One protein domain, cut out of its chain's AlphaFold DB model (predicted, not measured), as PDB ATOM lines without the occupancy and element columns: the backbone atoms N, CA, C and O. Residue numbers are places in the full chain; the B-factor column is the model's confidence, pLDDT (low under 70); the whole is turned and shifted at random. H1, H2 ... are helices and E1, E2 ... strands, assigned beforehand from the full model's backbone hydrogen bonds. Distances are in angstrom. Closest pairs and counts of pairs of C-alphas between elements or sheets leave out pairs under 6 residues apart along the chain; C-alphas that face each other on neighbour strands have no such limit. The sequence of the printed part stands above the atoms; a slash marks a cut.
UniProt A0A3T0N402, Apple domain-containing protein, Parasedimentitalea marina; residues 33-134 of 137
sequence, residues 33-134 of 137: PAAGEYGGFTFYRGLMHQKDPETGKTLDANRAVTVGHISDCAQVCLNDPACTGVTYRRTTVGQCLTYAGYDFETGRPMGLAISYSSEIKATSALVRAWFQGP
ATOM      1  N   PRO A  33     177.554 131.297 198.419       64.56
ATOM      2  CA  PRO A  33     177.426 132.135 197.234       64.56
ATOM      3  C   PRO A  33     178.712 132.084 196.403       64.56
ATOM      4  O   PRO A  33     179.821 132.149 196.946       64.56
ATOM      5  N   ALA A  34     178.561 132.008 195.080       70.50
ATOM      6  CA  ALA A  34     179.679 132.171 194.161       70.50
ATOM      7  C   ALA A  34     180.268 133.588 194.305       70.50
ATOM      8  O   ALA A  34     179.549 134.586 194.366       70.50
ATOM      9  N   ALA A  35     181.591 133.671 194.391       69.94
ATOM     10  CA  ALA A  35     182.353 134.911 194.339       69.94
ATOM     11  C   ALA A  35     182.589 135.367 192.890       69.94
ATOM     12  O   ALA A  35     182.594 136.568 192.635       69.94
ATOM     13  N   GLY A  36     182.749 134.423 191.959       71.69
ATOM     14  CA  GLY A  36     182.977 134.688 190.538       71.69
ATOM     15  C   GLY A  36     183.738 133.552 189.858       71.69
ATOM     16  O   GLY A  36     184.036 132.540 190.490       71.69
ATOM     17  N   GLU A  37     184.067 133.727 188.582       75.06
ATOM     18  CA  GLU A  37     184.907 132.793 187.826       75.06
ATOM     19  C   GLU A  37     186.312 133.360 187.626       75.06
ATOM     20  O   GLU A  37     186.479 134.494 187.175       75.06
ATOM     21  N   TYR A  38     187.335 132.567 187.949       73.00
ATOM     22  CA  TYR A  38     188.737 132.961 187.841       73.00
ATOM     23  C   TYR A  38     189.587 131.776 187.385       73.00
ATOM     24  O   TYR A  38     189.498 130.682 187.936       73.00
ATOM     25  N   GLY A  39     190.419 131.981 186.360       71.19
ATOM     26  CA  GLY A  39     191.300 130.928 185.842       71.19
ATOM     27  C   GLY A  39     190.565 129.683 185.319       71.19
ATOM     28  O   GLY A  39     191.143 128.603 185.344       71.19
ATOM     29  N   GLY A  40     189.304 129.822 184.885       71.12
ATOM     30  CA  GLY A  40     188.463 128.708 184.427       71.12
ATOM     31  C   GLY A  40     187.721 127.964 185.541       71.12
ATOM     32  O   GLY A  40     187.155 126.904 185.285       71.12
ATOM     33  N   PHE A  41     187.715 128.500 186.765       72.88
ATOM     34  CA  PHE A  41     187.054 127.877 187.904       72.88
ATOM     35  C   PHE A  41     186.112 128.828 188.629       72.88
ATOM     36  O   PHE A  41     186.408 130.011 188.788       72.88
ATOM     37  N   THR A  42     185.007 128.294 189.143       72.00
ATOM     38  CA  THR A  42     184.112 129.032 190.034       72.00
ATOM     39  C   THR A  42     184.707 129.094 191.437       72.00
ATOM     40  O   THR A  42     184.974 128.065 192.063       72.00
ATOM     41  N   PHE A  43     184.879 130.312 191.938       71.75
ATOM     42  CA  PHE A  43     185.234 130.572 193.320       71.75
ATOM     43  C   PHE A  43     183.970 130.817 194.137       71.75
ATOM     44  O   PHE A  43     183.058 131.505 193.683       71.75
ATOM     45  N   TYR A  44     183.926 130.297 195.358       72.62
ATOM     46  CA  TYR A  44     182.842 130.495 196.320       72.62
ATOM     47  C   TYR A  44     183.306 131.392 197.468       72.62
ATOM     48  O   TYR A  44     184.483 131.748 197.541       72.62
ATOM     49  N   ARG A  45     182.389 131.796 198.354       69.75
ATOM     50  CA  ARG A  45     182.702 132.463 199.630       69.75
ATOM     51  C   ARG A  45     182.646 131.453 200.797       69.75
ATOM     52  O   ARG A  45     181.808 130.563 200.795       69.75
ATOM     53  N   GLY A  46     183.490 131.644 201.812       67.88
ATOM     54  CA  GLY A  46     183.695 130.807 203.008       67.88
ATOM     55  C   GLY A  46     185.074 130.129 203.151       67.88
ATOM     56  O   GLY A  46     185.669 129.706 202.175       67.88
ATOM     57  N   LEU A  47     185.581 129.967 204.373       65.94
ATOM     58  CA  LEU A  47     186.889 129.338 204.627       65.94
ATOM     59  C   LEU A  47     186.845 127.823 204.404       65.94
ATOM     60  O   LEU A  47     185.971 127.153 204.945       65.94
ATOM     61  N   MET A  48     187.801 127.280 203.647       73.94
ATOM     62  CA  MET A  48     187.915 125.834 203.454       73.94
ATOM     63  C   MET A  48     188.658 125.162 204.613       73.94
ATOM     64  O   MET A  48     189.709 125.637 205.049       73.94
ATOM     65  N   HIS A  49     188.130 124.026 205.057       74.19
ATOM     66  CA  HIS A  49     188.722 123.155 206.066       74.19
ATOM     67  C   HIS A  49     188.722 121.708 205.574       74.19
ATOM     68  O   HIS A  49     187.790 121.283 204.890       74.19
ATOM     69  N   GLN A  50     189.737 120.938 205.955       78.94
ATOM     70  CA  GLN A  50     189.776 119.498 205.709       78.94
ATOM     71  C   GLN A  50     189.185 118.800 206.923       78.94
ATOM     72  O   GLN A  50     189.601 119.095 208.037       78.94
ATOM     73  N   LYS A  51     188.221 117.903 206.740       81.56
ATOM     74  CA  LYS A  51     187.574 117.182 207.833       81.56
ATOM     75  C   LYS A  51     187.554 115.692 207.563       81.56
ATOM     76  O   LYS A  51     187.100 115.241 206.514       81.56
ATOM     77  N   ASP A  52     187.978 114.933 208.552       83.31
ATOM     78  CA  ASP A  52     187.840 113.493 208.580       83.31
ATOM     79  C   ASP A  52     186.364 113.100 208.705       83.31
ATOM     80  O   ASP A  52     185.713 113.488 209.684       83.31
ATOM     81  N   PRO A  53     185.808 112.344 207.746       75.38
ATOM     82  CA  PRO A  53     184.409 111.944 207.804       75.38
ATOM     83  C   PRO A  53     184.109 110.941 208.929       75.38
ATOM     84  O   PRO A  53     182.958 110.839 209.341       75.38
ATOM     85  N   GLU A  54     185.112 110.217 209.429       81.88
ATOM     86  CA  GLU A  54     184.940 109.177 210.450       81.88
ATOM     87  C   GLU A  54     185.238 109.706 211.853       81.88
ATOM     88  O   GLU A  54     184.461 109.484 212.775       81.88
ATOM     89  N   THR A  55     186.345 110.439 212.019       85.31
ATOM     90  CA  THR A  55     186.774 110.931 213.344       85.31
ATOM     91  C   THR A  55     186.309 112.354 213.634       85.31
ATOM     92  O   THR A  55     186.328 112.792 214.781       85.31
ATOM     93  N   GLY A  56     185.929 113.113 212.604       82.38
ATOM     94  CA  GLY A  56     185.640 114.539 212.725       82.38
ATOM     95  C   GLY A  56     186.875 115.429 212.916       82.38
ATOM     96  O   GLY A  56     186.700 116.645 213.029       82.38
ATOM     97  N   LYS A  57     188.098 114.867 212.924       84.12
ATOM     98  CA  LYS A  57     189.362 115.624 212.963       84.12
ATOM     99  C   LYS A  57     189.362 116.670 211.855       84.12
ATOM    100  O   LYS A  57     188.998 116.368 210.722       84.12
ATOM    101  N   THR A  58     189.763 117.895 212.180       81.88
ATOM    102  CA  THR A  58     189.909 118.974 211.197       81.88
ATOM    103  C   THR A  58     191.384 119.292 211.001       81.88
ATOM    104  O   THR A  58     192.126 119.356 211.978       81.88
ATOM    105  N   LEU A  59     191.797 119.486 209.752       81.12
ATOM    106  CA  LEU A  59     193.134 119.927 209.379       81.12
ATOM    107  C   LEU A  59     193.066 121.254 208.617       81.12
ATOM    108  O   LEU A  59     192.146 121.504 207.826       81.12
ATOM    109  N   ASP A  60     194.076 122.084 208.853       81.12
ATOM    110  CA  ASP A  60     194.296 123.329 208.127       81.12
ATOM    111  C   ASP A  60     194.904 123.078 206.738       81.12
ATOM    112  O   ASP A  60     195.070 121.943 206.285       81.12
ATOM    113  N   ALA A  61     195.205 124.162 206.026       81.88
ATOM    114  CA  ALA A  61     195.911 124.101 204.757       81.88
ATOM    115  C   ALA A  61     197.329 123.543 204.927       81.88
ATOM    116  O   ALA A  61     198.065 123.937 205.830       81.88
ATOM    117  N   ASN A  62     197.743 122.690 203.998       81.81
ATOM    118  CA  ASN A  62     199.062 122.053 204.010       81.81
ATOM    119  C   ASN A  62     200.182 122.989 203.539       81.81
ATOM    120  O   ASN A  62     201.344 122.783 203.883       81.81
ATOM    121  N   ARG A  63     199.861 124.017 202.746       87.62
ATOM    122  CA  ARG A  63     200.858 124.975 202.250       87.62
ATOM    123  C   ARG A  63     200.234 126.323 201.915       87.62
ATOM    124  O   ARG A  63     199.124 126.373 201.390       87.62
ATOM    125  N   ALA A  64     200.991 127.397 202.146       88.88
ATOM    126  CA  ALA A  64     200.675 128.761 201.727       88.88
ATOM    127  C   ALA A  64     201.694 129.274 200.691       88.88
ATOM    128  O   ALA A  64     202.899 129.095 200.861       88.88
ATOM    129  N   VAL A  65     201.220 129.931 199.630       90.75
ATOM    130  CA  VAL A  65     202.033 130.520 198.553       90.75
ATOM    131  C   VAL A  65     201.565 131.948 198.290       90.75
ATOM    132  O   VAL A  65     200.368 132.203 198.230       90.75
ATOM    133  N   THR A  66     202.485 132.890 198.118       92.62
ATOM    134  CA  THR A  66     202.131 134.264 197.733       92.62
ATOM    135  C   THR A  66     201.813 134.325 196.243       92.62
ATOM    136  O   THR A  66     202.591 133.840 195.426       92.62
ATOM    137  N   VAL A  67     200.687 134.938 195.888       88.06
ATOM    138  CA  VAL A  67     200.242 135.119 194.502       88.06
ATOM    139  C   VAL A  67     199.710 136.535 194.284       88.06
ATOM    140  O   VAL A  67     199.162 137.148 195.200       88.06
ATOM    141  N   GLY A  68     199.861 137.071 193.073       85.56
ATOM    142  CA  GLY A  68     199.373 138.415 192.745       85.56
ATOM    143  C   GLY A  68     197.854 138.450 192.593       85.56
ATOM    144  O   GLY A  68     197.184 139.340 193.123       85.56
ATOM    145  N   HIS A  69     197.296 137.435 191.929       84.44
ATOM    146  CA  HIS A  69     195.883 137.378 191.589       84.44
ATOM    147  C   HIS A  69     195.223 136.069 192.019       84.44
ATOM    148  O   HIS A  69     195.843 135.018 192.157       84.44
ATOM    149  N   ILE A  70     193.906 136.140 192.210       80.69
ATOM    150  CA  ILE A  70     193.068 134.992 192.560       80.69
ATOM    151  C   ILE A  70     193.090 133.894 191.484       80.69
ATOM    152  O   ILE A  70     193.010 132.714 191.809       80.69
ATOM    153  N   SER A  71     193.270 134.256 190.213       81.69
ATOM    154  CA  SER A  71     193.440 133.303 189.111       81.69
ATOM    155  C   SER A  71     194.707 132.462 189.239       81.69
ATOM    156  O   SER A  71     194.741 131.338 188.756       81.69
ATOM    157  N   ASP A  72     195.741 132.971 189.903       86.88
ATOM    158  CA  ASP A  72     197.032 132.283 189.995       86.88
ATOM    159  C   ASP A  72     196.967 131.146 191.015       86.88
ATOM    160  O   ASP A  72     197.653 130.135 190.875       86.88
ATOM    161  N   CYS A  73     196.071 131.265 192.000       84.06
ATOM    162  CA  CYS A  73     195.746 130.177 192.912       84.06
ATOM    163  C   CYS A  73     195.329 128.914 192.158       84.06
ATOM    164  O   CYS A  73     195.780 127.824 192.517       84.06
ATOM    165  N   ALA A  74     194.533 129.090 191.089       78.88
ATOM    166  CA  ALA A  74     194.160 128.041 190.143       78.88
ATOM    167  C   ALA A  74     195.368 127.197 189.748       78.88
ATOM    168  O   ALA A  74     195.446 125.993 189.983       78.88
ATOM    169  N   GLN A  75     196.360 127.891 189.211       82.44
ATOM    170  CA  GLN A  75     197.541 127.282 188.632       82.44
ATOM    171  C   GLN A  75     198.434 126.633 189.688       82.44
ATOM    172  O   GLN A  75     198.971 125.558 189.441       82.44
ATOM    173  N   VAL A  76     198.549 127.223 190.885       86.31
ATOM    174  CA  VAL A  76     199.333 126.633 191.985       86.31
ATOM    175  C   VAL A  76     198.863 125.212 192.298       86.31
ATOM    176  O   VAL A  76     199.691 124.315 192.412       86.31
ATOM    177  N   CYS A  77     197.553 124.995 192.393       82.38
ATOM    178  CA  CYS A  77     197.002 123.680 192.710       82.38
ATOM    179  C   CYS A  77     196.959 122.740 191.501       82.38
ATOM    180  O   CYS A  77     197.130 121.540 191.653       82.38
ATOM    181  N   LEU A  78     196.801 123.262 190.279       80.19
ATOM    182  CA  LEU A  78     196.927 122.448 189.063       80.19
ATOM    183  C   LEU A  78     198.318 121.835 188.891       80.19
ATOM    184  O   LEU A  78     198.435 120.729 188.370       80.19
ATOM    185  N   ASN A  79     199.347 122.555 189.329       84.81
ATOM    186  CA  ASN A  79     200.739 122.127 189.246       84.81
ATOM    187  C   ASN A  79     201.170 121.230 190.417       84.81
ATOM    188  O   ASN A  79     202.308 120.764 190.432       84.81
ATOM    189  N   ASP A  80     200.291 120.995 191.394       81.25
ATOM    190  CA  ASP A  80     200.554 120.151 192.553       81.25
ATOM    191  C   ASP A  80     199.647 118.910 192.507       81.25
ATOM    192  O   ASP A  80     198.441 119.023 192.731       81.25
ATOM    193  N   PRO A  81     200.193 117.709 192.237       78.38
ATOM    194  CA  PRO A  81     199.392 116.491 192.142       78.38
ATOM    195  C   PRO A  81     198.757 116.083 193.476       78.38
ATOM    196  O   PRO A  81     197.792 115.323 193.470       78.38
ATOM    197  N   ALA A  82     199.279 116.570 194.607       77.06
ATOM    198  CA  ALA A  82     198.678 116.344 195.912       77.06
ATOM    199  C   ALA A  82     197.548 117.335 196.202       77.06
ATOM    200  O   ALA A  82     196.785 117.114 197.134       77.06
ATOM    201  N   CYS A  83     197.424 118.426 195.440       80.88
ATOM    202  CA  CYS A  83     196.445 119.456 195.729       80.88
ATOM    203  C   CYS A  83     195.040 119.066 195.263       80.88
ATOM    204  O   CYS A  83     194.779 118.785 194.092       80.88
ATOM    205  N   THR A  84     194.105 119.134 196.199       76.31
ATOM    206  CA  THR A  84     192.684 118.901 195.970       76.31
ATOM    207  C   THR A  84     191.866 120.171 196.088       76.31
ATOM    208  O   THR A  84     190.774 120.197 195.558       76.31
ATOM    209  N   GLY A  85     192.358 121.260 196.681       77.75
ATOM    210  CA  GLY A  85     191.605 122.515 196.746       77.75
ATOM    211  C   GLY A  85     192.445 123.699 197.187       77.75
ATOM    212  O   GLY A  85     193.571 123.526 197.658       77.75
ATOM    213  N   VAL A  86     191.899 124.913 197.060       81.25
ATOM    214  CA  VAL A  86     192.568 126.126 197.540       81.25
ATOM    215  C   VAL A  86     191.641 127.171 198.153       81.25
ATOM    216  O   VAL A  86     190.453 127.285 197.856       81.25
ATOM    217  N   THR A  87     192.278 128.047 198.919       82.06
ATOM    218  CA  THR A  87     191.728 129.274 199.479       82.06
ATOM    219  C   THR A  87     192.613 130.448 199.060       82.06
ATOM    220  O   THR A  87     193.786 130.493 199.416       82.06
ATOM    221  N   TYR A  88     192.059 131.435 198.358       80.19
ATOM    222  CA  TYR A  88     192.687 132.737 198.140       80.19
ATOM    223  C   TYR A  88     192.270 133.724 199.238       80.19
ATOM    224  O   TYR A  88     191.087 134.008 199.460       80.19
ATOM    225  N   ARG A  89     193.264 134.292 199.916       77.44
ATOM    226  CA  ARG A  89     193.102 135.343 200.922       77.44
ATOM    227  C   ARG A  89     193.741 136.616 200.399       77.44
ATOM    228  O   ARG A  89     194.925 136.631 200.075       77.44
ATOM    229  N   ARG A  90     192.964 137.697 200.350       70.06
ATOM    230  CA  ARG A  90     193.500 139.027 200.061       70.06
ATOM    231  C   ARG A  90     193.832 139.710 201.386       70.06
ATOM    232  O   ARG A  90     192.929 140.191 202.063       70.06
ATOM    233  N   THR A  91     195.108 139.695 201.767       67.94
ATOM    234  CA  THR A  91     195.635 140.520 202.866       67.94
ATOM    235  C   THR A  91     196.324 141.747 202.251       67.94
ATOM    236  O   THR A  91     195.769 142.347 201.331       67.94
ATOM    237  N   THR A  92     197.525 142.119 202.702       70.62
ATOM    238  CA  THR A  92     198.383 143.121 202.040       70.62
ATOM    239  C   THR A  92     198.968 142.589 200.725       70.62
ATOM    240  O   THR A  92     199.191 143.347 199.787       70.62
ATOM    241  N   VAL A  93     199.174 141.271 200.645       74.00
ATOM    242  CA  VAL A  93     199.529 140.526 199.429       74.00
ATOM    243  C   VAL A  93     198.497 139.417 199.212       74.00
ATOM    244  O   VAL A  93     197.822 138.992 200.153       74.00
ATOM    245  N   GLY A  94     198.325 138.949 197.976       81.25
ATOM    246  CA  GLY A  94     197.482 137.785 197.725       81.25
ATOM    247  C   GLY A  94     198.153 136.518 198.256       81.25
ATOM    248  O   GLY A  94     199.339 136.288 198.025       81.25
ATOM    249  N   GLN A  95     197.408 135.691 198.984       86.38
ATOM    250  CA  GLN A  95     197.916 134.441 199.538       86.38
ATOM    251  C   GLN A  95     197.033 133.278 199.099       86.38
ATOM    252  O   GLN A  95     195.814 133.329 199.245       86.38
ATOM    253  N   CYS A  96     197.659 132.233 198.576       86.94
ATOM    254  CA  CYS A  96     197.032 130.989 198.182       86.94
ATOM    255  C   CYS A  96     197.330 129.895 199.197       86.94
ATOM    256  O   CYS A  96     198.482 129.501 199.360       86.94
ATOM    257  N   LEU A  97     196.306 129.394 199.869       87.50
ATOM    258  CA  LEU A  97     196.403 128.224 200.728       87.50
ATOM    259  C   LEU A  97     195.954 127.003 199.934       87.50
ATOM    260  O   LEU A  97     194.904 127.055 199.307       87.50
ATOM    261  N   THR A  98     196.728 125.927 199.966       85.88
ATOM    262  CA  THR A  98     196.443 124.674 199.250       85.88
ATOM    263  C   THR A  98     196.094 123.564 200.235       85.88
ATOM    264  O   THR A  98     196.626 123.528 201.348       85.88
ATOM    265  N   TYR A  99     195.201 122.671 199.817       84.19
ATOM    266  CA  TYR A  99     194.681 121.552 200.602       84.19
ATOM    267  C   TYR A  99     194.929 120.242 199.859       84.19
ATOM    268  O   TYR A  99     194.830 120.226 198.637       84.19
ATOM    269  N   ALA A 100     195.275 119.173 200.576       80.50
ATOM    270  CA  ALA A 100     195.648 117.884 199.991       80.50
ATOM    271  C   ALA A 100     194.505 116.857 199.967       80.50
ATOM    272  O   ALA A 100     194.571 115.852 199.271       80.50
ATOM    273  N   GLY A 101     193.422 117.101 200.707       77.25
ATOM    274  CA  GLY A 101     192.285 116.187 200.814       77.25
ATOM    275  C   GLY A 101     192.640 114.872 201.509       77.25
ATOM    276  O   GLY A 101     191.953 113.873 201.309       77.25
ATOM    277  N   TYR A 102     193.712 114.846 202.303       81.88
ATOM    278  CA  TYR A 102     194.210 113.650 202.973       81.88
ATOM    279  C   TYR A 102     195.079 114.017 204.183       81.88
ATOM    280  O   TYR A 102     195.775 115.031 204.172       81.88
ATOM    281  N   ASP A 103     195.036 113.190 205.224       84.94
ATOM    282  CA  ASP A 103     195.849 113.318 206.431       84.94
ATOM    283  C   ASP A 103     197.168 112.545 206.272       84.94
ATOM    284  O   ASP A 103     197.177 111.312 206.220       84.94
ATOM    285  N   PHE A 104     198.288 113.272 206.208       83.44
ATOM    286  CA  PHE A 104     199.628 112.693 206.066       83.44
ATOM    287  C   PHE A 104     200.073 111.866 207.280       83.44
ATOM    288  O   PHE A 104     200.948 111.017 207.130       83.44
ATOM    289  N   GLU A 105     199.493 112.092 208.463       86.50
ATOM    290  CA  GLU A 105     199.822 111.330 209.671       86.50
ATOM    291  C   GLU A 105     199.126 109.969 209.670       86.50
ATOM    292  O   GLU A 105     199.744 108.940 209.933       86.50
ATOM    293  N   THR A 106     197.818 109.965 209.399       86.25
ATOM    294  CA  THR A 106     196.981 108.765 209.547       86.25
ATOM    295  C   THR A 106     196.805 107.987 208.258       86.25
ATOM    296  O   THR A 106     196.363 106.841 208.289       86.25
ATOM    297  N   GLY A 107     197.129 108.585 207.117       83.62
ATOM    298  CA  GLY A 107     196.889 107.925 205.856       83.62
ATOM    299  C   GLY A 107     195.401 107.890 205.476       83.62
ATOM    300  O   GLY A 107     194.952 106.923 204.863       83.62
ATOM    301  N   ARG A 108     194.603 108.891 205.863       80.69
ATOM    302  CA  ARG A 108     193.146 108.856 205.647       80.69
ATOM    303  C   ARG A 108     192.657 110.005 204.768       80.69
ATOM    304  O   ARG A 108     193.116 111.135 204.940       80.69
ATOM    305  N   PRO A 109     191.716 109.755 203.837       79.88
ATOM    306  CA  PRO A 109     191.138 110.808 203.011       79.88
ATOM    307  C   PRO A 109     190.319 111.780 203.859       79.88
ATOM    308  O   PRO A 109     189.578 111.386 204.760       79.88
ATOM    309  N   MET A 110     190.438 113.062 203.531       76.81
ATOM    310  CA  MET A 110     189.706 114.159 204.152       76.81
ATOM    311  C   MET A 110     188.608 114.646 203.214       76.81
ATOM    312  O   MET A 110     188.834 114.860 202.025       76.81
ATOM    313  N   GLY A 111     187.421 114.898 203.761       72.44
ATOM    314  CA  GLY A 111     186.429 115.734 203.095       72.44
ATOM    315  C   GLY A 111     186.835 117.208 203.152       72.44
ATOM    316  O   GLY A 111     187.543 117.628 204.064       72.44
ATOM    317  N   LEU A 112     186.365 118.016 202.203       69.81
ATOM    318  CA  LEU A 112     186.543 119.471 202.218       69.81
ATOM    319  C   LEU A 112     185.239 120.142 202.644       69.81
ATOM    320  O   LEU A 112     184.247 120.029 201.933       69.81
ATOM    321  N   ALA A 113     185.242 120.858 203.765       66.88
ATOM    322  CA  ALA A 113     184.113 121.643 204.258       66.88
ATOM    323  C   ALA A 113     184.357 123.144 204.054       66.88
ATOM    324  O   ALA A 113     185.505 123.588 204.050       66.88
ATOM    325  N   ILE A 114     183.287 123.937 203.908       64.94
ATOM    326  CA  ILE A 114     183.378 125.396 203.777       64.94
ATOM    327  C   ILE A 114     182.604 126.076 204.911       64.94
ATOM    328  O   ILE A 114     181.393 125.940 205.042       64.94
ATOM    329  N   SER A 115     183.283 126.890 205.705       62.22
ATOM    330  CA  SER A 115     182.652 127.709 206.741       62.22
ATOM    331  C   SER A 115     182.241 129.067 206.157       62.22
ATOM    332  O   SER A 115     183.106 129.882 205.835       62.22
ATOM    333  N   TYR A 116     180.935 129.344 206.022       54.41
ATOM    334  CA  TYR A 116     180.408 130.639 205.553       54.41
ATOM    335  C   TYR A 116     179.167 131.051 206.350       54.41
ATOM    336  O   TYR A 116     178.109 130.466 206.140       54.41
ATOM    337  N   SER A 117     179.311 132.039 207.251       49.06
ATOM    338  CA  SER A 117     178.301 132.583 208.198       49.06
ATOM    339  C   SER A 117     177.555 131.571 209.099       49.06
ATOM    340  O   SER A 117     176.990 131.952 210.118       49.06
ATOM    341  N   SER A 118     177.602 130.284 208.760       52.16
ATOM    342  CA  SER A 118     177.187 129.060 209.445       52.16
ATOM    343  C   SER A 118     177.951 127.883 208.787       52.16
ATOM    344  O   SER A 118     178.570 128.057 207.733       52.16
ATOM    345  N   GLU A 119     177.992 126.693 209.395       49.75
ATOM    346  CA  GLU A 119     178.708 125.536 208.816       49.75
ATOM    347  C   GLU A 119     178.032 125.094 207.502       49.75
ATOM    348  O   GLU A 119     176.933 124.533 207.516       49.75
ATOM    349  N   ILE A 120     178.677 125.334 206.353       51.03
ATOM    350  CA  ILE A 120     178.220 124.820 205.060       51.03
ATOM    351  C   ILE A 120     179.013 123.553 204.748       51.03
ATOM    352  O   ILE A 120     180.199 123.561 204.414       51.03
ATOM    353  N   LYS A 121     178.331 122.415 204.828       49.41
ATOM    354  CA  LYS A 121     178.914 121.131 204.446       49.41
ATOM    355  C   LYS A 121     178.989 121.070 202.924       49.41
ATOM    356  O   LYS A 121     177.978 120.880 202.251       49.41
ATOM    357  N   ALA A 122     180.185 121.277 202.394       44.91
ATOM    358  CA  ALA A 122     180.545 120.779 201.082       44.91
ATOM    359  C   ALA A 122     181.080 119.355 201.270       44.91
ATOM    360  O   ALA A 122     181.726 119.055 202.270       44.91
ATOM    361  N   THR A 123     180.771 118.461 200.346       41.09
ATOM    362  CA  THR A 123     181.456 117.176 200.228       41.09
ATOM    363  C   THR A 123     181.798 117.005 198.766       41.09
ATOM    364  O   THR A 123     180.980 117.259 197.881       41.09
ATOM    365  N   SER A 124     183.036 116.619 198.497       35.47
ATOM    366  CA  SER A 124     183.438 116.277 197.150       35.47
ATOM    367  C   SER A 124     184.422 115.132 197.149       35.47
ATOM    368  O   SER A 124     185.365 115.123 197.932       35.47
ATOM    369  N   ALA A 125     184.184 114.193 196.237       30.97
ATOM    370  CA  ALA A 125     185.046 113.050 195.982       30.97
ATOM    371  C   ALA A 125     186.232 113.382 195.052       30.97
ATOM    372  O   ALA A 125     187.084 112.523 194.853       30.97
ATOM    373  N   LEU A 126     186.287 114.588 194.459       34.16
ATOM    374  CA  LEU A 126     187.294 114.955 193.444       34.16
ATOM    375  C   LEU A 126     187.755 116.434 193.448       34.16
ATOM    376  O   LEU A 126     188.617 116.793 192.647       34.16
ATOM    377  N   VAL A 127     187.169 117.345 194.238       38.25
ATOM    378  CA  VAL A 127     187.113 118.759 193.800       38.25
ATOM    379  C   VAL A 127     188.146 119.719 194.373       38.25
ATOM    380  O   VAL A 127     188.101 120.065 195.551       38.25
ATOM    381  N   ARG A 128     188.825 120.326 193.386       41.28
ATOM    382  CA  ARG A 128     189.354 121.697 193.254       41.28
ATOM    383  C   ARG A 128     188.320 122.772 193.600       41.28
ATOM    384  O   ARG A 128     187.659 123.323 192.721       41.28
ATOM    385  N   ALA A 129     188.132 123.026 194.884       41.22
ATOM    386  CA  ALA A 129     187.315 124.130 195.361       41.22
ATOM    387  C   ALA A 129     188.184 125.391 195.450       41.22
ATOM    388  O   ALA A 129     189.352 125.317 195.828       41.22
ATOM    389  N   TRP A 130     187.624 126.534 195.067       52.12
ATOM    390  CA  TRP A 130     188.352 127.791 194.987       52.12
ATOM    391  C   TRP A 130     187.608 128.837 195.798       52.12
ATOM    392  O   TRP A 130     186.388 128.946 195.702       52.12
ATOM    393  N   PHE A 131     188.304 129.581 196.645       52.72
ATOM    394  CA  PHE A 131     187.642 130.470 197.598       52.72
ATOM    395  C   PHE A 131     188.286 131.850 197.633       52.72
ATOM    396  O   PHE A 131     189.504 131.954 197.600       52.72
ATOM    397  N   GLN A 132     187.474 132.905 197.711       37.50
ATOM    398  CA  GLN A 132     187.926 134.248 198.078       37.50
ATOM    399  C   GLN A 132     187.362 134.637 199.443       37.50
ATOM    400  O   GLN A 132     186.152 134.832 199.580       37.50
ATOM    401  N   GLY A 133     188.229 134.812 200.439       32.44
ATOM    402  CA  GLY A 133     187.811 135.222 201.781       32.44
ATOM    403  C   GLY A 133     188.019 136.691 202.104       32.44
ATOM    404  O   GLY A 133     189.141 137.173 201.952       32.44
ATOM    405  N   PRO A 134     187.010 137.380 202.665       25.45
ATOM    406  CA  PRO A 134     187.202 138.216 203.838       25.45
ATOM    407  C   PRO A 134     187.180 137.353 205.116       25.45
ATOM    408  O   PRO A 134     186.468 136.351 205.200       25.45
TER     409      PRO A 134
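What this domain is: This is residues 33 to 134 of the 137 residues of the protein "Apple domain-containing protein" of Parasedimentitalea marina (UniProt A0A3T0N402). A strongly twisted sheet of six strands curls round one helix, H1, and a smaller sheet of three strands, E3, E7 and E8, is partly face to face with it on the side away from H1. The two sheets make a loose sandwich, two sheets face to face, from which E8 reaches away at the edge of the small sheet. The printed part has 102 residues with nine named strands and one named helix, in the order E1 E2 E3 E4 H1 E5 E6 E7 E8 E9; the class is mostly strand. The large sheet runs E1 E2 E9 E5 E6 E4 and is mixed, and the small one runs E3 E7 E8 and is antiparallel. The whole is compact, with a radius of gyration of the C-alphas of 12.7 A, and rounded, spanning 36 by 29 by 24 A.

How they stand to each other: Start at E1, residues 34 to 38, and E2, residues 41 to 44: they form an antiparallel hairpin at 152 degrees, with N 35 and O 43 2.7 A apart, within hydrogen-bond range. Past a break of 2 residues, E2 runs on into E3, residues 47 to 51, at 95 degrees, and there the chain changes sheets. Look next at E4, residues 63 to 67: it and E1 are the two edge strands of the large sheet, and they are apart. H1, residues 70 to 78, follows and is on the large sheet; its closest C-alphas to E6, residues 94 to 99, are those of Cys 73 and Cys 96, 5.5 A apart. In H1, 3 of 5 O i to N i+4 pairs are within hydrogen-bond range. E5, residues 85 to 90, forms a hairpin with E6, antiparallel at 159 degrees, with N 87 and O 97 2.8 A apart. E6 and E4 are antiparallel, with N 65 and O 96 2.8 A apart. E4, H1 and E5 make a split strand-helix-strand unit, two strands running the same way with a helix between them in the chain and E6 between them in the sheet; its crossover is right-handed. In the small sheet, E7, residues 111 to 116, is antiparallel to E3, with N 49 and O 113 2.8 A apart. E7 forms a hairpin with E8, residues 118 to 120, where N 118 and O 116 are 2.7 A apart. E9, residues 129 to 133, is back in the large sheet, parallel to E5 at 17 degrees, with N 88 and O 131 2.7 A apart. It is also parallel to E2 at 48 degrees, with N 44 and O 130 2.8 A apart. Between the sheets, the closest C-alphas of E3 and E5 are those of Met 48 and Thr 87, 6.5 A apart, while E7 and E9 are near each other. H1 is apart from E3, E7 and E8.

Where its parts are: Find C-alpha 34 at (179.679, 132.171, 194.161), where E1 begins; E2 and then E3, 12.6 A long, come after it. E4 measures 12.8 A. Find C-alpha 70 at (193.068, 134.992, 192.560); from there H1 runs 13.6 A to C-alpha 78. E5 measures 16.9 A, E6 16.7 A and E7 16.3 A, and E8 is short. E9, 12.8 A, ends at C-alpha 133, at (187.811, 135.222, 201.781).

The domain as a whole: The two farthest C-alphas, those of Glu 54 and Thr 92, are 37.5 A apart. The printed part has no cut. The links E3 to E4 and E6 to E7 are long, 11 residues each; residues 58 to 59 pair antiparallel with residues 50 to 51 of E3, and residues 102 to 103 with residues 108 to 109. The mean pLDDT of the printed part is 72.1, and 29 residues are under 70, among them residues 112 to 134.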